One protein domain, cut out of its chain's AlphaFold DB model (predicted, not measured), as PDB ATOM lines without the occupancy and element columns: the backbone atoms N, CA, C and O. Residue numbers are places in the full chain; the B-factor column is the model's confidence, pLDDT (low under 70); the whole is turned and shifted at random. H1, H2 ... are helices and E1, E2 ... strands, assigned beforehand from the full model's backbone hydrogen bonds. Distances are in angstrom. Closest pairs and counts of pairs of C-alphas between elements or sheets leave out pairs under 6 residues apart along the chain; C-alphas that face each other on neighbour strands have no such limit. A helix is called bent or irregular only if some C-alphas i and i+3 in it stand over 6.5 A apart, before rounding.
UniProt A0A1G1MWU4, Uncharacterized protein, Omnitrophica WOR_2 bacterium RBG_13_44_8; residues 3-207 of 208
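Overview. This is residues 3 to 207 of the 208 residues of an uncharacterized protein of Omnitrophica WOR_2 bacterium RBG_13_44_8 (UniProt A0A1G1MWU4). Two long helices, H1 and H3, run side by side at a slant as the core; the bent helices H2 and H4 pack on H3, and H5 packs on both H1 and H3. The longest helix, H6, packs on the far side of H5, and its end, residues 190 to 207, sticks out; a small sheet of E1 and E2 sits where H1 and H3 end. The printed part has 205 residues with six named helices and two named strands, in the order H1 E1 H2 H3 E2 H4 H5 H6, and is mostly helix; the sheet is parallel. It is compact, with a radius of gyration of the C-alphas of 18.9 A, and elongated, spanning 61 by 37 by 30 A.

Along the chain. H1 is residues 12 to 35, 34.8 A long, from C-alpha 12 at (37.532, 74.352, 113.489). E1 is residues 37 to 41. H2, residues 45 to 66, was assigned as one helix by its hydrogen bonds but is bent, C-alphas 54 and 57 being 6.8 A apart; its arms are H2a, 45 to 54, and H2b, 57 to 66. H3, residues 74 to 101, is 38.7 A long, with a kink of 33 degrees near residue 91. E2 is residues 110 to 113. H4, residues 118 to 137, was likewise assigned as one helix but is bent, C-alphas 125 and 128 being 6.5 A apart; its arms are H4a, 118 to 125, and H4b, 128 to 137. H5, residues 139 to 165, is 38.8 A long. H1 is only just irregular, with C-alphas 31 and 34 6.9 A apart, and H5 is irregular, with C-alphas 140 and 143 7.8 A apart. H6, residues 171 to 206, is 52.5 A long and ends at C-alpha 206, (35.880, 45.979, 106.508).

Arrangement. H3 is the hub. It touches H1 at a steep tilt of 38 degrees, the same way, closest at the C-alphas of Gly 16 and Leu 82, 4.0 A. H3 also touches H2a (Leu 51 and Ala 87, closest C-alphas, 5.1 A), H2b (Ile 58 and Thr 80, 4.7 A), H4b (Phe 83 and Pro 128, 5.8 A) and H5 (Phe 96 and Val 160, 6.8 A). H4a only just touches H1, with 3 pairs of C-alphas within 8 A, closest at Gly 24 and Tyr 124, 7.5 A. H5 touches H1 with residues 145 to 153 alone, closest at the C-alphas of Thr 15 and Ser 146, 5.3 A. H6 touches H5 at a steep tilt of 57 degrees, opposite ways, closest at the C-alphas of Leu 159 and Ala 181, 5.1 A; H6 and H3 are apart. E1 and E2 are parallel, with N 38 and O 110 at 2.8 A and N 112 and O 38 at 2.9 A, within hydrogen-bond range. E1, H2, H3 and E2 form a strand-helix-strand unit, two parallel neighbour strands with helices between, its crossover left-handed. Every O i to N i+4 pair is within hydrogen-bond range in H2a, H2b, H4a, H4b and H6, against 18 of 20 in H1, 21 of 24 in H3 and 21 of 23 in H5.

Size, cuts and confidence. The C-alphas farthest apart, those of Arg 108 and Leu 207, are 62.2 A apart. The printed part has no cut and no long link. Its mean pLDDT is 89.0; residues 3 to 9, 104 to 107, 169 and 206 to 207 are under 70.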
ATOM      1  N   SER A   3      45.200  69.516 107.001       45.19
ATOM      2  CA  SER A   3      45.948  70.625 106.407       45.19
ATOM      3  C   SER A   3      47.396  70.161 106.319       45.19
ATOM      4  O   SER A   3      48.064  70.025 107.347       45.19
ATOM      5  N   GLY A   4      47.838  69.807 105.110       60.69
ATOM      6  CA  GLY A   4      49.085  69.062 104.917       60.69
ATOM      7  C   GLY A   4      49.061  67.714 105.650       60.69
ATOM      8  O   GLY A   4      48.041  67.027 105.634       60.69
ATOM      9  N   ASP A   5      50.154  67.381 106.338       45.47
ATOM     10  CA  ASP A   5      50.345  66.105 107.051       45.47
ATOM     11  C   ASP A   5      49.747  66.068 108.473       45.47
ATOM     12  O   ASP A   5      49.831  65.053 109.168       45.47
ATOM     13  N   PHE A   6      49.138  67.163 108.944       49.56
ATOM     14  CA  PHE A   6      48.638  67.251 110.318       49.56
ATOM     15  C   PHE A   6      47.148  66.913 110.418       49.56
ATOM     16  O   PHE A   6      46.284  67.535 109.792       49.56
ATOM     17  N   TYR A   7      46.837  65.952 111.291       57.34
ATOM     18  CA  TYR A   7      45.477  65.676 111.740       57.34
ATOM     19  C   TYR A   7      45.092  66.653 112.854       57.34
ATOM     20  O   TYR A   7      45.662  66.624 113.945       57.34
ATOM     21  N   TYR A   8      44.086  67.494 112.611       63.59
ATOM     22  CA  TYR A   8      43.512  68.312 113.679       63.59
ATOM     23  C   TYR A   8      42.769  67.435 114.697       63.59
ATOM     24  O   TYR A   8      42.051  66.502 114.322       63.59
ATOM     25  N   VAL A   9      42.953  67.739 115.987       66.06
ATOM     26  CA  VAL A   9      42.364  66.990 117.114       66.06
ATOM     27  C   VAL A   9      40.835  67.078 117.094       66.06
ATOM     28  O   VAL A   9      40.164  66.076 117.327       66.06
ATOM     29  N   VAL A  10      40.294  68.249 116.743       81.56
ATOM     30  CA  VAL A  10      38.857  68.528 116.595       81.56
ATOM     31  C   VAL A  10      38.608  69.462 115.403       81.56
ATOM     32  O   VAL A  10      39.556  69.995 114.816       81.56
ATOM     33  N   CYS A  11      37.346  69.658 115.002       89.12
ATOM     34  CA  CYS A  11      37.046  70.552 113.884       89.12
ATOM     35  C   CYS A  11      37.259  72.033 114.261       89.12
ATOM     36  O   CYS A  11      37.339  72.396 115.440       89.12
ATOM     37  N   ALA A  12      37.358  72.913 113.257       90.62
ATOM     38  CA  ALA A  12      37.532  74.352 113.489       90.62
ATOM     39  C   ALA A  12      36.414  74.941 114.368       90.62
ATOM     40  O   ALA A  12      36.680  75.797 115.207       90.62
ATOM     41  N   ARG A  13      35.184  74.424 114.227       93.81
ATOM     42  CA  ARG A  13      34.033  74.830 115.040       93.81
ATOM     43  C   ARG A  13      34.219  74.467 116.506       93.81
ATOM     44  O   ARG A  13      34.142  75.352 117.348       93.81
ATOM     45  N   ASP A  14      34.523  73.206 116.799       93.44
ATOM     46  CA  ASP A  14      34.733  72.737 118.173       93.44
ATOM     47  C   ASP A  14      35.901  73.476 118.826       93.44
ATOM     48  O   ASP A  14      35.796  73.908 119.969       93.44
ATOM     49  N   THR A  15      36.985  73.705 118.074       93.38
ATOM     50  CA  THR A  15      38.105  74.537 118.540       93.38
ATOM     51  C   THR A  15      37.614  75.928 118.935       93.38
ATOM     52  O   THR A  15      37.959  76.410 120.008       93.38
ATOM     53  N   GLY A  16      36.774  76.553 118.107       95.94
ATOM     54  CA  GLY A  16      36.140  77.829 118.430       95.94
ATOM     55  C   GLY A  16      35.355  77.763 119.737       95.94
ATOM     56  O   GLY A  16      35.572  78.602 120.606       95.94
ATOM     57  N   ILE A  17      34.512  76.742 119.914       97.12
ATOM     58  CA  ILE A  17      33.715  76.551 121.137       97.12
ATOM     59  C   ILE A  17      34.628  76.445 122.362       97.12
ATOM     60  O   ILE A  17      34.457  77.200 123.317       97.12
ATOM     61  N   TYR A  18      35.616  75.550 122.333       96.31
ATOM     62  CA  TYR A  18      36.513  75.322 123.464       96.31
ATOM     63  C   TYR A  18      37.361  76.549 123.790       96.31
ATOM     64  O   TYR A  18      37.440  76.952 124.951       96.31
ATOM     65  N   VAL A  19      37.957  77.187 122.780       96.69
ATOM     66  CA  VAL A  19      38.727  78.417 122.987       96.69
ATOM     67  C   VAL A  19      37.826  79.513 123.543       96.69
ATOM     68  O   VAL A  19      38.198  80.126 124.538       96.69
ATOM     69  N   GLY A  20      36.632  79.705 122.975       97.56
ATOM     70  CA  GLY A  20      35.655  80.689 123.434       97.56
ATOM     71  C   GLY A  20      35.257  80.486 124.895       97.56
ATOM     72  O   GLY A  20      35.264  81.449 125.663       97.56
ATOM     73  N   ILE A  21      35.001  79.236 125.305       97.19
ATOM     74  CA  ILE A  21      34.687  78.900 126.700       97.19
ATOM     75  C   ILE A  21      35.847  79.283 127.621       97.19
ATOM     76  O   ILE A  21      35.652  79.989 128.613       97.19
ATOM     77  N   VAL A  22      37.062  78.836 127.289       96.50
ATOM     78  CA  VAL A  22      38.258  79.073 128.107       96.50
ATOM     79  C   VAL A  22      38.547  80.568 128.221       96.50
ATOM     80  O   VAL A  22      38.691  81.084 129.331       96.50
ATOM     81  N   SER A  23      38.581  81.293 127.100       97.38
ATOM     82  CA  SER A  23      38.845  82.731 127.105       97.38
ATOM     83  C   SER A  23      37.744  83.528 127.798       97.38
ATOM     84  O   SER A  23      38.047  84.499 128.488       97.38
ATOM     85  N   GLY A  24      36.480  83.117 127.671       96.88
ATOM     86  CA  GLY A  24      35.365  83.780 128.337       96.88
ATOM     87  C   GLY A  24      35.385  83.588 129.855       96.88
ATOM     88  O   GLY A  24      35.178  84.553 130.592       96.88
ATOM     89  N   ILE A  25      35.726  82.388 130.348       94.81
ATOM     90  CA  ILE A  25      35.950  82.155 131.785       94.81
ATOM     91  C   ILE A  25      37.123  83.004 132.280       94.81
ATOM     92  O   ILE A  25      36.975  83.710 133.276       94.81
ATOM     93  N   ILE A  26      38.267  82.982 131.586       95.81
ATOM     94  CA  ILE A  26      39.445  83.785 131.960       95.81
ATOM     95  C   ILE A  26      39.080  85.269 132.037       95.81
ATOM     96  O   ILE A  26      39.390  85.924 133.032       95.81
ATOM     97  N   LEU A  27      38.367  85.791 131.035       96.81
ATOM     98  CA  LEU A  27      37.909  87.174 131.028       96.81
ATOM     99  C   LEU A  27      37.038  87.481 132.254       96.81
ATOM    100  O   LEU A  27      37.252  88.489 132.922       96.81
ATOM    101  N   MET A  28      36.095  86.602 132.601       95.31
ATOM    102  CA  MET A  28      35.253  86.781 133.786       95.31
ATOM    103  C   MET A  28      36.053  86.797 135.088       95.31
ATOM    104  O   MET A  28      35.805  87.638 135.954       95.31
ATOM    105  N   LEU A  29      37.041  85.912 135.224       93.56
ATOM    106  CA  LEU A  29      37.939  85.901 136.379       93.56
ATOM    107  C   LEU A  29      38.697  87.229 136.492       93.56
ATOM    108  O   LEU A  29      38.710  87.831 137.565       93.56
ATOM    109  N   LEU A  30      39.253  87.722 135.382       95.62
ATOM    110  CA  LEU A  30      39.991  88.987 135.327       95.62
ATOM    111  C   LEU A  30      39.108  90.209 135.609       95.62
ATOM    112  O   LEU A  30      39.564  91.172 136.221       95.62
ATOM    113  N   LEU A  31      37.839  90.184 135.195       95.00
ATOM    114  CA  LEU A  31      36.920  91.297 135.419       95.00
ATOM    115  C   LEU A  31      36.371  91.334 136.853       95.00
ATOM    116  O   LEU A  31      36.187  92.420 137.403       95.00
ATOM    117  N   TYR A  32      36.111  90.194 137.490       93.88
ATOM    118  CA  TYR A  32      35.407  90.179 138.778       93.88
ATOM    119  C   TYR A  32      36.318  89.973 139.996       93.88
ATOM    120  O   TYR A  32      36.141  90.673 140.999       93.88
ATOM    121  N   ILE A  33      37.320  89.088 139.918       91.00
ATOM    122  CA  ILE A  33      38.152  88.730 141.082       91.00
ATOM    123  C   ILE A  33      38.942  89.927 141.634       91.00
ATOM    124  O   ILE A  33      38.844  90.167 142.839       91.00
ATOM    125  N   PRO A  34      39.662  90.731 140.820       91.88
ATOM    126  CA  PRO A  34      40.422  91.877 141.331       91.88
ATOM    127  C   PRO A  34      39.546  92.943 141.999       91.88
ATOM    128  O   PRO A  34      40.020  93.710 142.827       91.88
ATOM    129  N   ARG A  35      38.254  92.981 141.651       91.25
ATOM    130  CA  ARG A  35      37.269  93.912 142.216       91.25
ATOM    131  C   ARG A  35      36.604  93.378 143.487       91.25
ATOM    132  O   ARG A  35      35.683  94.013 143.989       91.25
ATOM    133  N   GLY A  36      37.009  92.204 143.976       90.31
ATOM    134  CA  GLY A  36      36.383  91.568 145.133       90.31
ATOM    135  C   GLY A  36      34.932  91.150 144.880       90.31
ATOM    136  O   GLY A  36      34.159  91.037 145.830       90.31
ATOM    137  N   LYS A  37      34.543  90.931 143.617       92.44
ATOM    138  CA  LYS A  37      33.170  90.603 143.213       92.44
ATOM    139  C   LYS A  37      33.061  89.147 142.758       92.44
ATOM    140  O   LYS A  37      33.990  88.595 142.177       92.44
ATOM    141  N   ALA A  38      31.897  88.545 142.972       92.19
ATOM    142  CA  ALA A  38      31.532  87.237 142.443       92.19
ATOM    143  C   ALA A  38      30.165  87.319 141.749       92.19
ATOM    144  O   ALA A  38      29.154  87.540 142.426       92.19
ATOM    145  N   PRO A  39      30.095  87.163 140.417       91.19
ATOM    146  CA  PRO A  39      28.831  87.187 139.702       91.19
ATOM    147  C   PRO A  39      28.080  85.864 139.905       91.19
ATOM    148  O   PRO A  39      28.202  84.932 139.118       91.19
ATOM    149  N   THR A  40      27.320  85.772 140.995       90.00
ATOM    150  CA  THR A  40      26.522  84.579 141.337       90.00
ATOM    151  C   THR A  40      25.052  84.720 140.950       90.00
ATOM    152  O   THR A  40      24.322  83.736 140.922       90.00
ATOM    153  N   SER A  41      24.583  85.942 140.688       91.81
ATOM    154  CA  SER A  41      23.190  86.193 140.310       91.81
ATOM    155  C   SER A  41      23.028  86.225 138.792       91.81
ATOM    156  O   SER A  41      23.864  86.801 138.089       91.81
ATOM    157  N   PHE A  42      21.917  85.654 138.313       91.94
ATOM    158  CA  PHE A  42      21.568  85.611 136.894       91.94
ATOM    159  C   PHE A  42      21.634  86.997 136.235       91.94
ATOM    160  O   PHE A  42      21.261  87.996 136.861       91.94
ATOM    161  N   PRO A  43      22.094  87.068 134.976       91.94
ATOM    162  CA  PRO A  43      22.143  88.317 134.240       91.94
ATOM    163  C   PRO A  43      20.731  88.847 133.951       91.94
ATOM    164  O   PRO A  43      19.746  88.108 133.984       91.94
ATOM    165  N   GLY A  44      20.624  90.152 133.690       92.62
ATOM    166  CA  GLY A  44      19.344  90.764 133.326       92.62
ATOM    167  C   GLY A  44      18.802  90.219 132.001       92.62
ATOM    168  O   GLY A  44      19.563  89.712 131.176       92.62
ATOM    169  N   ILE A  45      17.494  90.374 131.767       95.06
ATOM    170  CA  ILE A  45      16.826  89.868 130.554       95.06
ATOM    171  C   ILE A  45      17.493  90.360 129.263       95.06
ATOM    172  O   ILE A  45      17.681  89.585 128.333       95.06
ATOM    173  N   PHE A  46      17.940  91.618 129.235       95.56
ATOM    174  CA  PHE A  46      18.644  92.183 128.087       95.56
ATOM    175  C   PHE A  46      19.958  91.444 127.789       95.56
ATOM    176  O   PHE A  46      20.214  91.058 126.652       95.56
ATOM    177  N   SER A  47      20.767  91.182 128.816       94.69
ATOM    178  CA  SER A  47      22.007  90.416 128.679       94.69
ATOM    179  C   SER A  47      21.732  88.975 128.235       94.69
ATOM    180  O   SER A  47      22.472  88.452 127.409       94.69
ATOM    181  N   LEU A  48      20.663  88.340 128.735       95.19
ATOM    182  CA  LEU A  48      20.247  87.001 128.293       95.19
ATOM    183  C   LEU A  48      19.883  86.977 126.808       95.19
ATOM    184  O   LEU A  48      20.346  86.097 126.087       95.19
ATOM    185  N   ILE A  49      19.100  87.958 126.350       96.19
ATOM    186  CA  ILE A  49      18.752  88.108 124.933       96.19
ATOM    187  C   ILE A  49      20.027  88.259 124.105       96.19
ATOM    188  O   ILE A  49      20.192  87.562 123.110       96.19
ATOM    189  N   LEU A  50      20.962  89.108 124.536       95.56
ATOM    190  CA  LEU A  50      22.193  89.355 123.791       95.56
ATOM    191  C   LEU A  50      23.087  88.103 123.708       95.56
ATOM    192  O   LEU A  50      23.611  87.798 122.637       95.56
ATOM    193  N   LEU A  51      23.218  87.330 124.793       95.00
ATOM    194  CA  LEU A  51      23.920  86.036 124.783       95.00
ATOM    195  C   LEU A  51      23.220  85.014 123.873       95.00
ATOM    196  O   LEU A  51      23.883  84.287 123.131       95.00
ATOM    197  N   GLY A  52      21.885  84.983 123.893       95.62
ATOM    198  CA  GLY A  52      21.079  84.140 123.011       95.62
ATOM    199  C   GLY A  52      21.300  84.482 121.540       95.62
ATOM    200  O   GLY A  52      21.644  83.604 120.755       95.62
ATOM    201  N   LEU A  53      21.216  85.767 121.183       96.12
ATOM    202  CA  LEU A  53      21.500  86.261 119.831       96.12
ATOM    203  C   LEU A  53      22.926  85.918 119.388       96.12
ATOM    204  O   LEU A  53      23.138  85.504 118.254       96.12
ATOM    205  N   THR A  54      23.893  86.006 120.301       94.94
ATOM    206  CA  THR A  54      25.296  85.650 120.039       94.94
ATOM    207  C   THR A  54      25.484  84.157 119.751       94.94
ATOM    208  O   THR A  54      26.439  83.762 119.086       94.94
ATOM    209  N   SER A  55      24.548  83.320 120.197       95.94
ATOM    210  CA  SER A  55      24.541  81.877 119.945       95.94
ATOM    211  C   SER A  55      23.840  81.499 118.633       95.94
ATOM    212  O   SER A  55      23.979  80.375 118.167       95.94
ATOM    213  N   ILE A  56      23.094  82.407 117.998       96.19
ATOM    214  CA  ILE A  56      22.370  82.116 116.749       96.19
ATOM    215  C   ILE A  56      23.310  81.778 115.576       96.19
ATOM    216  O   ILE A  56      23.019  80.811 114.868       96.19
ATOM    217  N   PRO A  57      24.437  82.486 115.351       95.44
ATOM    218  CA  PRO A  57      25.306  82.220 114.208       95.44
ATOM    219  C   PRO A  57      25.792  80.772 114.112       95.44
ATOM    220  O   PRO A  57      25.856  80.241 113.007       95.44
ATOM    221  N   ILE A  58      26.087  80.106 115.237       96.00
ATOM    222  CA  ILE A  58      26.490  78.692 115.203       96.00
ATOM    223  C   ILE A  58      25.331  77.778 114.817       96.00
ATOM    224  O   ILE A  58      25.556  76.812 114.102       96.00
ATOM    225  N   VAL A  59      24.102  78.075 115.245       95.06
ATOM    226  CA  VAL A  59      22.924  77.262 114.910       95.06
ATOM    227  C   VAL A  59      22.627  77.371 113.421       95.06
ATOM    228  O   VAL A  59      22.389  76.356 112.772       95.06
ATOM    229  N   LEU A  60      22.707  78.584 112.868       95.56
ATOM    230  CA  LEU A  60      22.542  78.807 111.436       95.56
ATOM    231  C   LEU A  60      23.673  78.127 110.656       95.56
ATOM    232  O   LEU A  60      23.413  77.279 109.809       95.56
ATOM    233  N   ASP A  61      24.932  78.422 110.979       94.19
ATOM    234  CA  ASP A  61      26.070  77.840 110.268       94.19
ATOM    235  C   ASP A  61      26.092  76.312 110.368       94.19
ATOM    236  O   ASP A  61      26.252  75.632 109.357       94.19
ATOM    237  N   ALA A  62      25.882  75.739 111.554       91.62
ATOM    238  CA  ALA A  62      25.826  74.295 111.741       91.62
ATOM    239  C   ALA A  62      24.630  73.659 111.046       91.62
ATOM    240  O   ALA A  62      24.820  72.673 110.338       91.62
ATOM    241  N   GLY A  63      23.432  74.217 111.214       92.62
ATOM    242  CA  GLY A  63      22.209  73.671 110.640       92.62
ATOM    243  C   GLY A  63      22.254  73.669 109.118       92.62
ATOM    244  O   GLY A  63      22.195  72.607 108.502       92.62
ATOM    245  N   PHE A  64      22.445  74.842 108.512       94.12
ATOM    246  CA  PHE A  64      22.402  75.002 107.059       94.12
ATOM    247  C   PHE A  64      23.565  74.305 106.345       94.12
ATOM    248  O   PHE A  64      23.349  73.704 105.291       94.12
ATOM    249  N   SER A  65      24.777  74.300 106.921       90.19
ATOM    250  CA  SER A  65      25.894  73.554 106.317       90.19
ATOM    251  C   SER A  65      25.748  72.036 106.441       90.19
ATOM    252  O   SER A  65      26.250  71.318 105.580       90.19
ATOM    253  N   SER A  66      25.036  71.532 107.457       88.00
ATOM    254  CA  SER A  66      24.808  70.084 107.618       88.00
ATOM    255  C   SER A  66      23.776  69.534 106.634       88.00
ATOM    256  O   SER A  66      23.867  68.371 106.255       88.00
ATOM    257  N   ILE A  67      22.824  70.361 106.191       93.69
ATOM    258  CA  ILE A  67      21.824  69.992 105.174       93.69
ATOM    259  C   ILE A  67      22.230  70.411 103.750       93.69
ATOM    260  O   ILE A  67      21.438  70.288 102.822       93.69
ATOM    261  N   GLY A  68      23.456  70.913 103.568       92.50
ATOM    262  CA  GLY A  68      24.014  71.234 102.253       92.50
ATOM    263  C   GLY A  68      23.506  72.531 101.617       92.50
ATOM    264  O   GLY A  68      23.719  72.724 100.425       92.50
ATOM    265  N   VAL A  69      22.871  73.436 102.377       93.62
ATOM    266  CA  VAL A  69      22.412  74.731 101.832       93.62
ATOM    267  C   VAL A  69      23.597  75.619 101.453       93.62
ATOM    268  O   VAL A  69      23.541  76.316 100.444       93.62
ATOM    269  N   TRP A  70      24.687  75.584 102.228       93.69
ATOM    270  CA  TRP A  70      25.944  76.236 101.856       93.69
ATOM    271  C   TRP A  70      27.176  75.507 102.384       93.69
ATOM    272  O   TRP A  70      27.132  74.748 103.356       93.69
ATOM    273  N   LEU A  71      28.318  75.803 101.764       91.69
ATOM    274  CA  LEU A  71      29.631  75.374 102.230       91.69
ATOM    275  C   LEU A  71      30.171  76.379 103.248       91.69
ATOM    276  O   LEU A  71      30.263  77.572 102.979       91.69
ATOM    277  N   SER A  72      30.524  75.885 104.431       91.62
ATOM    278  CA  SER A  72      31.065  76.705 105.516       91.62
ATOM    279  C   SER A  72      32.591  76.605 105.556       91.62
ATOM    280  O   SER A  72      33.142  75.498 105.598       91.62
ATOM    281  N   SER A  73      33.273  77.754 105.525       92.06
ATOM    282  CA  SER A  73      34.735  77.826 105.598       92.06
ATOM    283  C   SER A  73      35.234  77.580 107.025       92.06
ATOM    284  O   SER A  73      34.508  77.768 108.002       92.06
ATOM    285  N   ASN A  74      36.495  77.165 107.179       90.75
ATOM    286  CA  ASN A  74      37.074  76.937 108.509       90.75
ATOM    287  C   ASN A  74      37.098  78.212 109.365       90.75
ATOM    288  O   ASN A  74      36.914  78.123 110.577       90.75
ATOM    289  N   GLU A  75      37.270  79.381 108.748       92.12
ATOM    290  CA  GLU A  75      37.244  80.675 109.435       92.12
ATOM    291  C   GLU A  75      35.854  80.993 109.994       92.12
ATOM    292  O   GLU A  75      35.739  81.359 111.163       92.12
ATOM    293  N   ILE A  76      34.798  80.779 109.196       93.19
ATOM    294  CA  ILE A  76      33.405  80.966 109.630       93.19
ATOM    295  C   ILE A  76      33.070  79.976 110.747       93.19
ATOM    296  O   ILE A  76      32.523  80.375 111.773       93.19
ATOM    297  N   ARG A  77      33.447  78.702 110.591       94.81
ATOM    298  CA  ARG A  77      33.252  77.659 111.612       94.81
ATOM    299  C   ARG A  77      33.915  78.027 112.932       94.81
ATOM    300  O   ARG A  77      33.293  77.891 113.982       94.81
ATOM    301  N   LEU A  78      35.162  78.490 112.875       94.75
ATOM    302  CA  LEU A  78      35.906  78.939 114.046       94.75
ATOM    303  C   LEU A  78      35.207  80.125 114.709       94.75
ATOM    304  O   LEU A  78      34.981  80.099 115.915       94.75
ATOM    305  N   MET A  79      34.841  81.142 113.926       96.44
ATOM    306  CA  MET A  79      34.204  82.357 114.427       96.44
ATOM    307  C   MET A  79      32.859  82.054 115.100       96.44
ATOM    308  O   MET A  79      32.644  82.456 116.241       96.44
ATOM    309  N   THR A  80      31.968  81.306 114.441       96.81
ATOM    310  CA  THR A  80      30.653  80.955 115.003       96.81
ATOM    311  C   THR A  80      30.778  80.076 116.246       96.81
ATOM    312  O   THR A  80      30.089  80.320 117.237       96.81
ATOM    313  N   GLY A  81      31.712  79.117 116.236       97.06
ATOM    314  CA  GLY A  81      32.084  78.332 117.411       97.06
ATOM    315  C   GLY A  81      32.530  79.208 118.580       97.06
ATOM    316  O   GLY A  81      32.085  79.016 119.707       97.06
ATOM    317  N   LEU A  82      33.361  80.210 118.306       97.38
ATOM    318  CA  LEU A  82      33.938  81.093 119.313       97.38
ATOM    319  C   LEU A  82      32.903  82.022 119.953       97.38
ATOM    320  O   LEU A  82      32.875  82.137 121.179       97.38
ATOM    321  N   PHE A  83      32.003  82.610 119.162       97.81
ATOM    322  CA  PHE A  83      30.873  83.380 119.693       97.81
ATOM    323  C   PHE A  83      29.971  82.528 120.590       97.81
ATOM    324  O   PHE A  83      29.623  82.956 121.693       97.81
ATOM    325  N   PHE A  84      29.651  81.303 120.170       97.81
ATOM    326  CA  PHE A  84      28.890  80.375 121.002       97.81
ATOM    327  C   PHE A  84      29.632  80.013 122.290       97.81
ATOM    328  O   PHE A  84      29.044  80.061 123.368       97.81
ATOM    329  N   GLY A  85      30.927  79.699 122.198       97.31
ATOM    330  CA  GLY A  85      31.762  79.380 123.353       97.31
ATOM    331  C   GLY A  85      31.779  80.508 124.386       97.31
ATOM    332  O   GLY A  85      31.578  80.249 125.570       97.31
ATOM    333  N   PHE A  86      31.914  81.762 123.937       96.75
ATOM    334  CA  PHE A  86      31.789  82.940 124.800       96.75
ATOM    335  C   PHE A  86      30.383  83.086 125.384       96.75
ATOM    336  O   PHE A  86      30.232  83.327 126.579       96.75
ATOM    337  N   ALA A  87      29.322  82.937 124.594       96.25
ATOM    338  CA  ALA A  87      27.970  83.010 125.143       96.25
ATOM    339  C   ALA A  87      27.765  81.952 126.247       96.25
ATOM    340  O   ALA A  87      27.283  82.262 127.341       96.25
ATOM    341  N   PHE A  88      28.233  80.727 125.999       95.94
ATOM    342  CA  PHE A  88      28.133  79.601 126.917       95.94
ATOM    343  C   PHE A  88      28.972  79.779 128.190       95.94
ATOM    344  O   PHE A  88      28.478  79.511 129.289       95.94
ATOM    345  N   SER A  89      30.197  80.311 128.099       95.69
ATOM    346  CA  SER A  89      31.004  80.594 129.296       95.69
ATOM    347  C   SER A  89      30.371  81.627 130.217       95.69
ATOM    348  O   SER A  89      30.633  81.592 131.417       95.69
ATOM    349  N   GLY A  90      29.502  82.502 129.705       93.12
ATOM    350  CA  GLY A  90      28.740  83.432 130.536       93.12
ATOM    351  C   GLY A  90      27.874  82.672 131.541       93.12
ATOM    352  O   GLY A  90      27.948  82.921 132.744       93.12
ATOM    353  N   PHE A  91      27.137  81.664 131.073       91.50
ATOM    354  CA  PHE A  91      26.333  80.791 131.932       91.50
ATOM    355  C   PHE A  91      27.195  79.914 132.835       91.50
ATOM    356  O   PHE A  91      26.928  79.793 134.030       91.50
ATOM    357  N   LEU A  92      28.260  79.338 132.279       91.38
ATOM    358  CA  LEU A  92      29.143  78.450 133.024       91.38
ATOM    359  C   LEU A  92      29.879  79.189 134.158       91.38
ATOM    360  O   LEU A  92      30.104  78.624 135.230       91.38
ATOM    361  N   SER A  93      30.170  80.480 133.967       90.75
ATOM    362  CA  SER A  93      30.766  81.332 134.996       90.75
ATOM    363  C   SER A  93      29.860  81.495 136.221       90.75
ATOM    364  O   SER A  93      30.375  81.492 137.334       90.75
ATOM    365  N   LEU A  94      28.526  81.531 136.067       91.19
ATOM    366  CA  LEU A  94      27.595  81.590 137.206       91.19
ATOM    367  C   LEU A  94      27.760  80.376 138.118       91.19
ATOM    368  O   LEU A  94      27.902  80.517 139.332       91.19
ATOM    369  N   VAL A  95      27.770  79.183 137.515       88.50
ATOM    370  CA  VAL A  95      27.943  77.915 138.232       88.50
ATOM    371  C   VAL A  95      29.303  77.896 138.917       88.50
ATOM    372  O   VAL A  95      29.402  77.572 140.101       88.50
ATOM    373  N   PHE A  96      30.343  78.310 138.194       87.44
ATOM    374  CA  PHE A  96      31.690  78.387 138.730       87.44
ATOM    375  C   PHE A  96      31.784  79.318 139.939       87.44
ATOM    376  O   PHE A  96      32.224  78.883 140.998       87.44
ATOM    377  N   PHE A  97      31.336  80.571 139.830       89.19
ATOM    378  CA  PHE A  97      31.405  81.531 140.931       89.19
ATOM    379  C   PHE A  97      30.524  81.124 142.116       89.19
ATOM    380  O   PHE A  97      30.924  81.324 143.262       89.19
ATOM    381  N   GLU A  98      29.365  80.509 141.882       87.81
ATOM    382  CA  GLU A  98      28.517  79.992 142.962       87.81
ATOM    383  C   GLU A  98      29.198  78.844 143.720       87.81
ATOM    384  O   GLU A  98      29.177  78.809 144.950       87.81
ATOM    385  N   ILE A  99      29.865  77.928 143.014       84.00
ATOM    386  CA  ILE A  99      30.669  76.872 143.641       84.00
ATOM    387  C   ILE A  99      31.873  77.484 144.367       84.00
ATOM    388  O   ILE A  99      32.156  77.131 145.511       84.00
ATOM    389  N   PHE A 100      32.568  78.425 143.733       81.12
ATOM    390  CA  PHE A 100      33.831  78.980 144.211       81.12
ATOM    391  C   PHE A 100      33.662  79.869 145.451       81.12
ATOM    392  O   PHE A 100      34.435  79.759 146.402       81.12
ATOM    393  N   THR A 101      32.607  80.687 145.500       82.25
ATOM    394  CA  THR A 101      32.265  81.515 146.675       82.25
ATOM    395  C   THR A 101      31.894  80.695 147.908       82.25
ATOM    396  O   THR A 101      32.032  81.179 149.030       82.25
ATOM    397  N   ARG A 102      31.464  79.438 147.735       77.75
ATOM    398  CA  ARG A 102      31.206  78.514 148.850       77.75
ATOM    399  C   ARG A 102      32.490  77.999 149.507       77.75
ATOM    400  O   ARG A 102      32.416  77.460 150.609       77.75
ATOM    401  N   PHE A 103      33.658  78.173 148.885       72.38
ATOM    402  CA  PHE A 103      34.947  77.837 149.489       72.38
ATOM    403  C   PHE A 103      35.520  79.031 150.272       72.38
ATOM    404  O   PHE A 103      35.592  80.159 149.785       72.38
ATOM    405  N   SER A 104      35.978  78.770 151.502       55.41
ATOM    406  CA  SER A 104      36.261  79.762 152.562       55.41
ATOM    407  C   SER A 104      37.246  80.895 152.240       55.41
ATOM    408  O   SER A 104      37.344  81.847 153.008       55.41
ATOM    409  N   SER A 105      38.013  80.818 151.145       64.94
ATOM    410  CA  SER A 105      38.886  81.930 150.733       64.94
ATOM    411  C   SER A 105      38.130  83.049 150.026       64.94
ATOM    412  O   SER A 105      38.543  84.200 150.104       64.94
ATOM    413  N   PHE A 106      37.036  82.706 149.347       69.19
ATOM    414  CA  PHE A 106      36.292  83.599 148.463       69.19
ATOM    415  C   PHE A 106      34.880  83.897 148.974       69.19
ATOM    416  O   PHE A 106      34.138  84.631 148.331       69.19
ATOM    417  N   SER A 107      34.533  83.415 150.170       67.44
ATOM    418  CA  SER A 107      33.290  83.773 150.863       67.44
ATOM    419  C   SER A 107      33.183  85.267 151.185       67.44
ATOM    420  O   SER A 107      32.087  85.758 151.433       67.44
ATOM    421  N   ARG A 108      34.309  85.996 151.162       80.75
ATOM    422  CA  ARG A 108      34.364  87.458 151.314       80.75
ATOM    423  C   ARG A 108      34.055  88.232 150.028       80.75
ATOM    424  O   ARG A 108      33.958  89.453 150.095       80.75
ATOM    425  N   LEU A 109      33.921  87.567 148.876       86.12
ATOM    426  CA  LEU A 109      33.573  88.258 147.636       86.12
ATOM    427  C   LEU A 109      32.134  88.779 147.698       86.12
ATOM    428  O   LEU A 109      31.206  88.059 148.075       86.12
ATOM    429  N   GLN A 110      31.943  90.019 147.263       90.38
ATOM    430  CA  GLN A 110      30.626  90.612 147.126       90.38
ATOM    431  C   GLN A 110      29.868  89.910 145.999       90.38
ATOM    432  O   GLN A 110      30.291  89.923 144.838       90.38
ATOM    433  N   ARG A 111      28.723  89.314 146.332       90.00
ATOM    434  CA  ARG A 111      27.817  88.732 145.340       90.00
ATOM    435  C   ARG A 111      27.215  89.847 144.494       90.00
ATOM    436  O   ARG A 111      26.617  90.780 145.025       90.00
ATOM    437  N   VAL A 112      27.379  89.749 143.181       93.62
ATOM    438  CA  VAL A 112      26.865  90.728 142.220       93.62
ATOM    439  C   VAL A 112      26.112  90.041 141.087       93.62
ATOM    440  O   VAL A 112      26.184  88.825 140.899       93.62
ATOM    441  N   ARG A 113      25.381  90.840 140.313       93.94
ATOM    442  CA  ARG A 113      24.735  90.390 139.081       93.94
ATOM    443  C   ARG A 113      25.770  90.218 137.970       93.94
ATOM    444  O   ARG A 113      26.567  91.129 137.725       93.94
ATOM    445  N   LEU A 114      25.737  89.079 137.279       93.38
ATOM    446  CA  LEU A 114      26.510  88.894 136.052       93.38
ATOM    447  C   LEU A 114      26.080  89.943 135.020       93.38
ATOM    448  O   LEU A 114      24.885  90.155 134.822       93.38
ATOM    449  N   PHE A 115      27.041  90.624 134.395       94.88
ATOM    450  CA  PHE A 115      26.773  91.725 133.461       94.88
ATOM    451  C   PHE A 115      25.915  92.861 134.047       94.88
ATOM    452  O   PHE A 115      25.217  93.552 133.311       94.88
ATOM    453  N   GLY A 116      25.956  93.070 135.371       90.94
ATOM    454  CA  GLY A 116      25.258  94.192 136.011       90.94
ATOM    455  C   GLY A 116      25.775  95.562 135.562       90.94
ATOM    456  O   GLY A 116      25.045  96.545 135.613       90.94
ATOM    457  N   GLU A 117      27.019  95.615 135.091       94.19
ATOM    458  CA  GLU A 117      27.640  96.809 134.534       94.19
ATOM    459  C   GLU A 117      27.697  96.671 133.006       94.19
ATOM    460  O   GLU A 117      28.258  95.706 132.484       94.19
ATOM    461  N   TRP A 118      27.112  97.625 132.277       94.88
ATOM    462  CA  TRP A 118      26.984  97.553 130.814       94.88
ATOM    463  C   TRP A 118      28.339  97.453 130.099       94.88
ATOM    464  O   TRP A 118      28.452  96.774 129.083       94.88
ATOM    465  N   TRP A 119      29.385  98.074 130.652       96.19
ATOM    466  CA  TRP A 119      30.728  98.033 130.078       96.19
ATOM    467  C   TRP A 119      31.360  96.636 130.198       96.19
ATOM    468  O   TRP A 119      32.104  96.233 129.309       96.19
ATOM    469  N   VAL A 120      31.015  95.851 131.234       95.94
ATOM    470  CA  VAL A 120      31.431  94.437 131.347       95.94
ATOM    471  C   VAL A 120      30.824  93.638 130.202       95.94
ATOM    472  O   VAL A 120      31.527  92.865 129.560       95.94
ATOM    473  N   LEU A 121      29.531  93.847 129.926       95.56
ATOM    474  CA  LEU A 121      28.849  93.202 128.806       95.56
ATOM    475  C   LEU A 121      29.470  93.618 127.468       95.56
ATOM    476  O   LEU A 121      29.736  92.758 126.639       95.56
ATOM    477  N   ALA A 122      29.754  94.907 127.273       96.50
ATOM    478  CA  ALA A 122      30.373  95.407 126.047       96.50
ATOM    479  C   ALA A 122      31.752  94.775 125.794       96.50
ATOM    480  O   ALA A 122      31.986  94.237 124.714       96.50
ATOM    481  N   ILE A 123      32.637  94.762 126.801       96.88
ATOM    482  CA  ILE A 123      33.945  94.092 126.703       96.88
ATOM    483  C   ILE A 123      33.754  92.610 126.379       96.88
ATOM    484  O   ILE A 123      34.429  92.077 125.502       96.88
ATOM    485  N   TYR A 124      32.812  91.953 127.054       96.00
ATOM    486  CA  TYR A 124      32.539  90.538 126.844       96.00
ATOM    487  C   TYR A 124      32.068  90.220 125.423       96.00
ATOM    488  O   TYR A 124      32.510  89.227 124.857       96.00
ATOM    489  N   MET A 125      31.225  91.069 124.830       95.69
ATOM    490  CA  MET A 125      30.726  90.872 123.465       95.69
ATOM    491  C   MET A 125      31.751  91.207 122.383       95.69
ATOM    492  O   MET A 125      31.686  90.647 121.291       95.69
ATOM    493  N   LEU A 126      32.712  92.086 122.672       96.50
ATOM    494  CA  LEU A 126      33.794  92.422 121.742       96.50
ATOM    495  C   LEU A 126      34.953  91.421 121.799       96.50
ATOM    496  O   LEU A 126      35.645  91.216 120.801       96.50
ATOM    497  N   MET A 127      35.159  90.770 122.946       96.88
ATOM    498  CA  MET A 127      36.272  89.846 123.146       96.88
ATOM    499  C   MET A 127      36.326  88.689 122.128       96.88
ATOM    500  O   MET A 127      37.430  88.399 121.668       96.88
ATOM    501  N   PRO A 128      35.209  88.064 121.695       96.88
ATOM    502  CA  PRO A 128      35.234  87.048 120.651       96.88
ATOM    503  C   PRO A 128      36.000  87.457 119.390       96.88
ATOM    504  O   PRO A 128      36.792  86.684 118.855       96.88
ATOM    505  N   ILE A 129      35.809  88.702 118.947       96.94
ATOM    506  CA  ILE A 129      36.444  89.246 117.744       96.94
ATOM    507  C   ILE A 129      37.954  89.379 117.964       96.94
ATOM    508  O   ILE A 129      38.745  88.995 117.104       96.94
ATOM    509  N   ALA A 130      38.362  89.865 119.141       97.31
ATOM    510  CA  ALA A 130      39.770  89.986 119.504       97.31
ATOM    511  C   ALA A 130      40.462  88.617 119.599       97.31
ATOM    512  O   ALA A 130      41.566  88.449 119.079       97.31
ATOM    513  N   VAL A 131      39.811  87.618 120.211       96.50
ATOM    514  CA  VAL A 131      40.358  86.253 120.287       96.50
ATOM    515  C   VAL A 131      40.437  85.626 118.898       96.50
ATOM    516  O   VAL A 131      41.454  85.024 118.568       96.50
ATOM    517  N   TRP A 132      39.415  85.797 118.059       95.88
ATOM    518  CA  TRP A 132      39.438  85.313 116.680       95.88
ATOM    519  C   TRP A 132      40.613  85.904 115.890       95.88
ATOM    520  O   TRP A 132      41.400  85.150 115.320       95.88
ATOM    521  N   ALA A 133      40.807  87.226 115.943       95.56
ATOM    522  CA  ALA A 133      41.942  87.889 115.301       95.56
ATOM    523  C   ALA A 133      43.296  87.375 115.833       95.56
ATOM    524  O   ALA A 133      44.218  87.129 115.055       95.56
ATOM    525  N   ALA A 134      43.404  87.141 117.145       95.31
ATOM    526  CA  ALA A 134      44.603  86.567 117.751       95.31
ATOM    527  C   ALA A 134      44.873  85.126 117.277       95.31
ATOM    528  O   ALA A 134      46.023  84.777 117.017       95.31
ATOM    529  N   ILE A 135      43.838  84.291 117.117       92.69
ATOM    530  CA  ILE A 135      43.992  82.927 116.586       92.69
ATOM    531  C   ILE A 135      44.467  82.962 115.133       92.69
ATOM    532  O   ILE A 135      45.347  82.181 114.775       92.69
ATOM    533  N   LEU A 136      43.929  83.866 114.309       90.56
ATOM    534  CA  LEU A 136      44.380  84.025 112.924       90.56
ATOM    535  C   LEU A 136      45.853  84.441 112.853       90.56
ATOM    536  O   LEU A 136      46.606  83.900 112.048       90.56
ATOM    537  N   TYR A 137      46.290  85.339 113.740       92.94
ATOM    538  CA  TYR A 137      47.703  85.703 113.856       92.94
ATOM    539  C   TYR A 137      48.578  84.521 114.312       92.94
ATOM    540  O   TYR A 137      49.700  84.339 113.841       92.94
ATOM    541  N   LEU A 138      48.052  83.669 115.195       90.62
ATOM    542  CA  LEU A 138      48.737  82.502 115.755       90.62
ATOM    543  C   LEU A 138      48.430  81.196 115.007       90.62
ATOM    544  O   LEU A 138      48.563  80.117 115.587       90.62
ATOM    545  N   ILE A 139      48.062  81.252 113.722       87.44
ATOM    546  CA  ILE A 139      47.597  80.075 112.965       87.44
ATOM    547  C   ILE A 139      48.608  78.915 112.967       87.44
ATOM    548  O   ILE A 139      48.222  77.748 113.013       87.44
ATOM    549  N   ARG A 140      49.915  79.218 113.024       86.44
ATOM    550  CA  ARG A 140      50.990  78.214 113.139       86.44
ATOM    551  C   ARG A 140      50.876  77.356 114.406       86.44
ATOM    552  O   ARG A 140      51.303  76.207 114.408       86.44
ATOM    553  N   TYR A 141      50.286  77.895 115.469       87.81
ATOM    554  CA  TYR A 141      50.093  77.225 116.754       87.81
ATOM    555  C   TYR A 141      48.675  76.672 116.935       87.81
ATOM    556  O   TYR A 141      48.342  76.198 118.022       87.81
ATOM    557  N   PHE A 142      47.842  76.686 115.888       86.56
ATOM    558  CA  PHE A 142      46.434  76.289 115.963       86.56
ATOM    559  C   PHE A 142      46.232  74.891 116.564       86.56
ATOM    560  O   PHE A 142      45.338  74.695 117.385       86.56
ATOM    561  N   PHE A 143      47.096  73.931 116.217       86.69
ATOM    562  CA  PHE A 143      47.055  72.581 116.783       86.69
ATOM    563  C   PHE A 143      47.182  72.587 118.315       86.69
ATOM    564  O   PHE A 143      46.363  71.982 119.007       86.69
ATOM    565  N   TYR A 144      48.165  73.315 118.852       89.50
ATOM    566  CA  TYR A 144      48.391  73.410 120.293       89.50
ATOM    567  C   TYR A 144      47.260  74.164 120.996       89.50
ATOM    568  O   TYR A 144      46.792  73.719 122.041       89.50
ATOM    569  N   ILE A 145      46.775  75.259 120.402       90.00
ATOM    570  CA  ILE A 145      45.635  76.031 120.922       90.00
ATOM    571  C   ILE A 145      44.394  75.134 121.035       90.00
ATOM    572  O   ILE A 145      43.709  75.136 122.059       90.00
ATOM    573  N   SER A 146      44.134  74.321 120.011       89.19
ATOM    574  CA  SER A 146      43.024  73.370 119.996       89.19
ATOM    575  C   SER A 146      43.185  72.303 121.085       89.19
ATOM    576  O   SER A 146      42.311  72.165 121.936       89.19
ATOM    577  N   ALA A 147      44.335  71.627 121.153       89.62
ATOM    578  CA  ALA A 147      44.582  70.579 122.148       89.62
ATOM    579  C   ALA A 147      44.486  71.094 123.597       89.62
ATOM    580  O   ALA A 147      43.843  70.472 124.444       89.62
ATOM    581  N   VAL A 148      45.086  72.255 123.877       92.38
ATOM    582  CA  VAL A 148      45.073  72.867 125.212       92.38
ATOM    583  C   VAL A 148      43.670  73.332 125.590       92.38
ATOM    584  O   VAL A 148      43.230  73.078 126.709       92.38
ATOM    585  N   SER A 149      42.940  73.977 124.677       93.06
ATOM    586  CA  SER A 149      41.583  74.453 124.974       93.06
ATOM    587  C   SER A 149      40.609  73.300 125.233       93.06
ATOM    588  O   SER A 149      39.830  73.366 126.186       93.06
ATOM    589  N   VAL A 150      40.702  72.215 124.456       92.56
ATOM    590  CA  VAL A 150      39.947  70.973 124.675       92.56
ATOM    591  C   VAL A 150      40.258  70.395 126.059       92.56
ATOM    592  O   VAL A 150      39.338  70.158 126.843       92.56
ATOM    593  N   PHE A 151      41.540  70.236 126.403       93.06
ATOM    594  CA  PHE A 151      41.948  69.705 127.706       93.06
ATOM    595  C   PHE A 151      41.421  70.558 128.867       93.06
ATOM    596  O   PHE A 151      40.802  70.025 129.786       93.06
ATOM    597  N   ILE A 152      41.616  71.881 128.810       93.12
ATOM    598  CA  ILE A 152      41.154  72.801 129.859       93.12
ATOM    599  C   ILE A 152      39.631  72.737 130.003       93.12
ATOM    600  O   ILE A 152      39.135  72.749 131.125       93.12
ATOM    601  N   SER A 153      38.889  72.649 128.900       92.56
ATOM    602  CA  SER A 153      37.422  72.628 128.934       92.56
ATOM    603  C   SER A 153      36.875  71.360 129.588       92.56
ATOM    604  O   SER A 153      35.987  71.452 130.436       92.56
ATOM    605  N   ILE A 154      37.423  70.189 129.242       92.19
ATOM    606  CA  ILE A 154      37.028  68.919 129.874       92.19
ATOM    607  C   ILE A 154      37.440  68.906 131.346       92.19
ATOM    608  O   ILE A 154      36.618  68.611 132.215       92.19
ATOM    609  N   TRP A 155      38.673  69.323 131.647       93.38
ATOM    610  CA  TRP A 155      39.147  69.462 133.021       93.38
ATOM    611  C   TRP A 155      38.239  70.354 133.859       93.38
ATOM    612  O   TRP A 155      37.869  69.998 134.978       93.38
ATOM    613  N   PHE A 156      37.839  71.494 133.305       90.50
ATOM    614  CA  PHE A 156      36.955  72.426 133.972       90.50
ATOM    615  C   PHE A 156      35.555  71.838 134.193       90.50
ATOM    616  O   PHE A 156      35.005  71.972 135.287       90.50
ATOM    617  N   GLY A 157      34.989  71.146 133.199       89.12
ATOM    618  CA  GLY A 157      33.708  70.445 133.338       89.12
ATOM    619  C   GLY A 157      33.741  69.388 134.444       89.12
ATOM    620  O   GLY A 157      32.889  69.391 135.336       89.12
ATOM    621  N   ASN A 158      34.782  68.555 134.450       92.06
ATOM    622  CA  ASN A 158      35.012  67.543 135.479       92.06
ATOM    623  C   ASN A 158      35.192  68.162 136.865       92.06
ATOM    624  O   ASN A 158      34.615  67.685 137.843       92.06
ATOM    625  N   LEU A 159      35.934  69.268 136.957       89.81
ATOM    626  CA  LEU A 159      36.098  70.015 138.197       89.81
ATOM    627  C   LEU A 159      34.750  70.509 138.730       89.81
ATOM    628  O   LEU A 159      34.445  70.292 139.902       89.81
ATOM    629  N   VAL A 160      33.929  71.139 137.886       87.50
ATOM    630  CA  VAL A 160      32.594  71.620 138.271       87.50
ATOM    631  C   VAL A 160      31.724  70.468 138.776       87.50
ATOM    632  O   VAL A 160      31.099  70.606 139.827       87.50
ATOM    633  N   LEU A 161      31.726  69.323 138.089       87.56
ATOM    634  CA  LEU A 161      30.947  68.144 138.476       87.56
ATOM    635  C   LEU A 161      31.401  67.568 139.825       87.56
ATOM    636  O   LEU A 161      30.579  67.363 140.719       87.56
ATOM    637  N   ILE A 162      32.707  67.375 140.020       89.38
ATOM    638  CA  ILE A 162      33.257  66.848 141.276       89.38
ATOM    639  C   ILE A 162      32.971  67.809 142.436       89.38
ATOM    640  O   ILE A 162      32.567  67.377 143.517       89.38
ATOM    641  N   LEU A 163      33.140  69.118 142.229       85.50
ATOM    642  CA  LEU A 163      32.854  70.118 143.258       85.50
ATOM    643  C   LEU A 163      31.354  70.220 143.570       85.50
ATOM    644  O   LEU A 163      30.994  70.472 144.722       85.50
ATOM    645  N   ALA A 164      30.483  70.008 142.581       83.25
ATOM    646  CA  ALA A 164      29.039  69.954 142.787       83.25
ATOM    647  C   ALA A 164      28.626  68.730 143.625       83.25
ATOM    648  O   ALA A 164      27.783  68.862 144.515       83.25
ATOM    649  N   LEU A 165      29.254  67.570 143.389       85.44
ATOM    650  CA  LEU A 165      28.986  66.319 144.109       85.44
ATOM    651  C   LEU A 165      29.611  66.273 145.514       85.44
ATOM    652  O   LEU A 165      29.091  65.599 146.404       85.44
ATOM    653  N   ASN A 166      30.715  66.987 145.754       82.31
ATOM    654  CA  ASN A 166      31.403  66.934 147.039       82.31
ATOM    655  C   ASN A 166      30.669  67.736 148.132       82.31
ATOM    656  O   ASN A 166      30.693  68.973 148.185       82.31
ATOM    657  N   ARG A 167      30.030  67.007 149.055       72.19
ATOM    658  CA  ARG A 167      29.264  67.570 150.178       72.19
ATOM    659  C   ARG A 167      30.151  68.151 151.286       72.19
ATOM    660  O   ARG A 167      29.750  69.126 151.917       72.19
ATOM    661  N   ASN A 168      31.359  67.613 151.491       70.56
ATOM    662  CA  ASN A 168      32.296  68.079 152.518       70.56
ATOM    663  C   ASN A 168      33.271  69.099 151.919       70.56
ATOM    664  O   ASN A 168      34.216  68.759 151.212       70.56
ATOM    665  N   ARG A 169      33.041  70.384 152.199       67.44
ATOM    666  CA  ARG A 169      33.628  71.506 151.445       67.44
ATOM    667  C   ARG A 169      34.782  72.185 152.184       67.44
ATOM    668  O   ARG A 169      34.664  73.317 152.643       67.44
ATOM    669  N   THR A 170      35.919  71.496 152.295       75.81
ATOM    670  CA  THR A 170      37.170  72.089 152.813       75.81
ATOM    671  C   THR A 170      38.124  72.474 151.675       75.81
ATOM    672  O   THR A 170      38.024  71.946 150.569       75.81
ATOM    673  N   ARG A 171      39.094  73.375 151.919       70.62
ATOM    674  CA  ARG A 171      40.109  73.747 150.905       70.62
ATOM    675  C   ARG A 171      40.939  72.555 150.419       70.62
ATOM    676  O   ARG A 171      41.228  72.470 149.231       70.62
ATOM    677  N   LYS A 172      41.288  71.630 151.321       77.62
ATOM    678  CA  LYS A 172      42.001  70.392 150.965       77.62
ATOM    679  C   LYS A 172      41.189  69.569 149.959       77.62
ATOM    680  O   LYS A 172      41.747  69.049 149.000       77.62
ATOM    681  N   ASN A 173      39.867  69.563 150.114       81.00
ATOM    682  CA  ASN A 173      38.961  68.852 149.219       81.00
ATOM    683  C   ASN A 173      38.829  69.526 147.845       81.00
ATOM    684  O   ASN A 173      38.601  68.824 146.869       81.00
ATOM    685  N   ALA A 174      39.013  70.848 147.742       82.00
ATOM    686  CA  ALA A 174      39.030  71.543 146.452       82.00
ATOM    687  C   ALA A 174      40.300  71.233 145.641       82.00
ATOM    688  O   ALA A 174      40.210  70.963 144.446       82.00
ATOM    689  N   ALA A 175      41.471  71.215 146.288       85.88
ATOM    690  CA  ALA A 175      42.719  70.812 145.636       85.88
ATOM    691  C   ALA A 175      42.665  69.342 145.196       85.88
ATOM    692  O   ALA A 175      42.985  69.025 144.054       85.88
ATOM    693  N   LEU A 176      42.171  68.460 146.073       88.38
ATOM    694  CA  LEU A 176      41.950  67.056 145.738       88.38
ATOM    695  C   LEU A 176      40.965  66.904 144.569       88.38
ATOM    696  O   LEU A 176      41.239  66.149 143.644       88.38
ATOM    697  N   ALA A 177      39.859  67.655 144.567       88.19
ATOM    698  CA  ALA A 177      38.900  67.659 143.465       88.19
ATOM    699  C   ALA A 177      39.542  68.094 142.140       88.19
ATOM    700  O   ALA A 177      39.275  67.480 141.113       88.19
ATOM    701  N   ALA A 178      40.426  69.096 142.160       88.38
ATOM    702  CA  ALA A 178      41.177  69.503 140.978       88.38
ATOM    703  C   ALA A 178      42.125  68.408 140.481       88.38
ATOM    704  O   ALA A 178      42.152  68.146 139.281       88.38
ATOM    705  N   CYS A 179      42.843  67.723 141.375       91.31
ATOM    706  CA  CYS A 179      43.685  66.585 141.002       91.31
ATOM    707  C   CYS A 179      42.864  65.431 140.409       91.31
ATOM    708  O   CYS A 179      43.235  64.891 139.368       91.31
ATOM    709  N   ILE A 180      41.725  65.090 141.022       92.38
ATOM    710  CA  ILE A 180      40.811  64.061 140.506       92.38
ATOM    711  C   ILE A 180      40.267  64.477 139.134       92.38
ATOM    712  O   ILE A 180      40.234  63.652 138.226       92.38
ATOM    713  N   ALA A 181      39.910  65.749 138.940       92.56
ATOM    714  CA  ALA A 181      39.453  66.260 137.649       92.56
ATOM    715  C   ALA A 181      40.531  66.140 136.562       92.56
ATOM    716  O   ALA A 181      40.216  65.765 135.433       92.56
ATOM    717  N   ILE A 182      41.802  66.425 136.883       93.94
ATOM    718  CA  ILE A 182      42.930  66.245 135.949       93.94
ATOM    719  C   ILE A 182      43.045  64.773 135.561       93.94
ATOM    720  O   ILE A 182      43.125  64.457 134.375       93.94
ATOM    721  N   PHE A 183      43.013  63.877 136.548       94.94
ATOM    722  CA  PHE A 183      43.117  62.443 136.307       94.94
ATOM    723  C   PHE A 183      41.943  61.912 135.469       94.94
ATOM    724  O   PHE A 183      42.175  61.211 134.488       94.94
ATOM    725  N   SER A 184      40.704  62.306 135.790       94.12
ATOM    726  CA  SER A 184      39.505  61.953 135.010       94.12
ATOM    727  C   SER A 184      39.632  62.414 133.563       94.12
ATOM    728  O   SER A 184      39.403  61.645 132.639       94.12
ATOM    729  N   THR A 185      40.105  63.643 133.357       93.38
ATOM    730  CA  THR A 185      40.296  64.210 132.014       93.38
ATOM    731  C   THR A 185      41.354  63.448 131.225       93.38
ATOM    732  O   THR A 185      41.145  63.129 130.058       93.38
ATOM    733  N   ALA A 186      42.487  63.111 131.850       93.06
ATOM    734  CA  ALA A 186      43.520  62.303 131.210       93.06
ATOM    735  C   ALA A 186      43.005  60.896 130.855       93.06
ATOM    736  O   ALA A 186      43.288  60.392 129.765       93.06
ATOM    737  N   ALA A 187      42.211  60.284 131.740       94.38
ATOM    738  CA  ALA A 187      41.578  58.993 131.496       94.38
ATOM    739  C   ALA A 187      40.579  59.060 130.330       94.38
ATOM    740  O   ALA A 187      40.668  58.248 129.413       94.38
ATOM    741  N   GLU A 188      39.696  60.061 130.301       91.62
ATOM    742  CA  GLU A 188      38.739  60.287 129.209       91.62
ATOM    743  C   GLU A 188      39.446  60.476 127.865       91.62
ATOM    744  O   GLU A 188      39.100  59.807 126.891       91.62
ATOM    745  N   MET A 189      40.494  61.305 127.815       90.44
ATOM    746  CA  MET A 189      41.292  61.496 126.598       90.44
ATOM    747  C   MET A 189      41.944  60.192 126.132       90.44
ATOM    748  O   MET A 189      41.949  59.897 124.938       90.44
ATOM    749  N   THR A 190      42.463  59.392 127.066       91.00
ATOM    750  CA  THR A 190      43.099  58.102 126.760       91.00
ATOM    751  C   THR A 190      42.082  57.095 126.231       91.00
ATOM    752  O   THR A 190      42.355  56.405 125.248       91.00
ATOM    753  N   ILE A 191      40.891  57.034 126.835       93.44
ATOM    754  CA  ILE A 191      39.795  56.160 126.401       93.44
ATOM    755  C   ILE A 191      39.324  56.563 125.003       93.44
ATOM    756  O   ILE A 191      39.243  55.708 124.122       93.44
ATOM    757  N   VAL A 192      39.075  57.854 124.764       88.81
ATOM    758  CA  VAL A 192      38.644  58.368 123.453       88.81
ATOM    759  C   VAL A 192      39.702  58.094 122.381       88.81
ATOM    760  O   VAL A 192      39.366  57.628 121.289       88.81
ATOM    761  N   ALA A 193      40.983  58.318 122.687       86.75
ATOM    762  CA  ALA A 193      42.081  58.019 121.770       86.75
ATOM    763  C   ALA A 193      42.174  56.516 121.454       86.75
ATOM    764  O   ALA A 193      42.275  56.137 120.287       86.75
ATOM    765  N   SER A 194      42.077  55.660 122.475       88.94
ATOM    766  CA  SER A 194      42.146  54.200 122.325       88.94
ATOM    767  C   SER A 194      40.969  53.658 121.516       88.94
ATOM    768  O   SER A 194      41.161  52.876 120.585       88.94
ATOM    769  N   LEU A 195      39.752  54.124 121.810       90.12
ATOM    770  CA  LEU A 195      38.542  53.743 121.084       90.12
ATOM    771  C   LEU A 195      38.635  54.140 119.607       90.12
ATOM    772  O   LEU A 195      38.282  53.354 118.728       90.12
ATOM    773  N   ARG A 196      39.167  55.334 119.316       84.56
ATOM    774  CA  ARG A 196      39.390  55.792 117.941       84.56
ATOM    775  C   ARG A 196      40.384  54.903 117.195       84.56
ATOM    776  O   ARG A 196      40.130  54.571 116.037       84.56
ATOM    777  N   LEU A 197      41.490  54.512 117.833       85.94
ATOM    778  CA  LEU A 197      42.479  53.613 117.230       85.94
ATOM    779  C   LEU A 197      41.863  52.246 116.913       85.94
ATOM    780  O   LEU A 197      41.980  51.783 115.777       85.94
ATOM    781  N   LEU A 198      41.127  51.664 117.863       90.19
ATOM    782  CA  LEU A 198      40.411  50.401 117.667       90.19
ATOM    783  C   LEU A 198      39.426  50.494 116.496       90.19
ATOM    784  O   LEU A 198      39.540  49.728 115.542       90.19
ATOM    785  N   LEU A 199      38.524  51.478 116.497       88.12
ATOM    786  CA  LEU A 199      37.546  51.663 115.418       88.12
ATOM    787  C   LEU A 199      38.211  51.855 114.048       88.12
ATOM    788  O   LEU A 199      37.749  51.300 113.053       88.12
ATOM    789  N   SER A 200      39.319  52.599 113.992       84.62
ATOM    790  CA  SER A 200      40.056  52.811 112.743       84.62
ATOM    791  C   SER A 200      40.697  51.531 112.197       84.62
ATOM    792  O   SER A 200      40.799  51.376 110.981       84.62
ATOM    793  N   SER A 201      41.096  50.605 113.075       86.69
ATOM    794  CA  SER A 201      41.621  49.300 112.669       86.69
ATOM    795  C   SER A 201      40.520  48.392 112.114       86.69
ATOM    796  O   SER A 201      40.703  47.813 111.047       86.69
ATOM    797  N   TYR A 202      39.340  48.363 112.746       86.38
ATOM    798  CA  TYR A 202      38.195  47.578 112.270       86.38
ATOM    799  C   TYR A 202      37.657  48.069 110.919       86.38
ATOM    800  O   TYR A 202      37.393  47.262 110.032       86.38
ATOM    801  N   LEU A 203      37.535  49.385 110.728       80.06
ATOM    802  CA  LEU A 203      37.043  49.958 109.470       80.06
ATOM    803  C   LEU A 203      37.984  49.705 108.288       80.06
ATOM    804  O   LEU A 203      37.510  49.501 107.175       80.06
ATOM    805  N   LYS A 204      39.303  49.684 108.514       75.50
ATOM    806  CA  LYS A 204      40.268  49.323 107.465       75.50
ATOM    807  C   LYS A 204      40.130  47.867 107.029       75.50
ATOM    808  O   LYS A 204      40.361  47.584 105.864       75.50
ATOM    809  N   ILE A 205      39.753  46.971 107.939       72.06
ATOM    810  CA  ILE A 205      39.551  45.547 107.637       72.06
ATOM    811  C   ILE A 205      38.234  45.328 106.878       72.06
ATOM    812  O   ILE A 205      38.178  44.466 106.020       72.06
ATOM    813  N   ALA A 206      37.191  46.117 107.154       60.53
ATOM    814  CA  ALA A 206      35.880  45.979 106.508       60.53
ATOM    815  C   ALA A 206      35.787  46.577 105.085       60.53
ATOM    816  O   ALA A 206      34.774  46.394 104.415       60.53
ATOM    817  N   LEU A 207      36.797  47.338 104.649       53.50
ATOM    818  CA  LEU A 207      36.862  47.986 103.328       53.50
ATOM    819  C   LEU A 207      37.756  47.234 102.320       53.50
ATOM    820  O   LEU A 207      37.948  47.728 101.208       53.50
TER     821      LEU A 207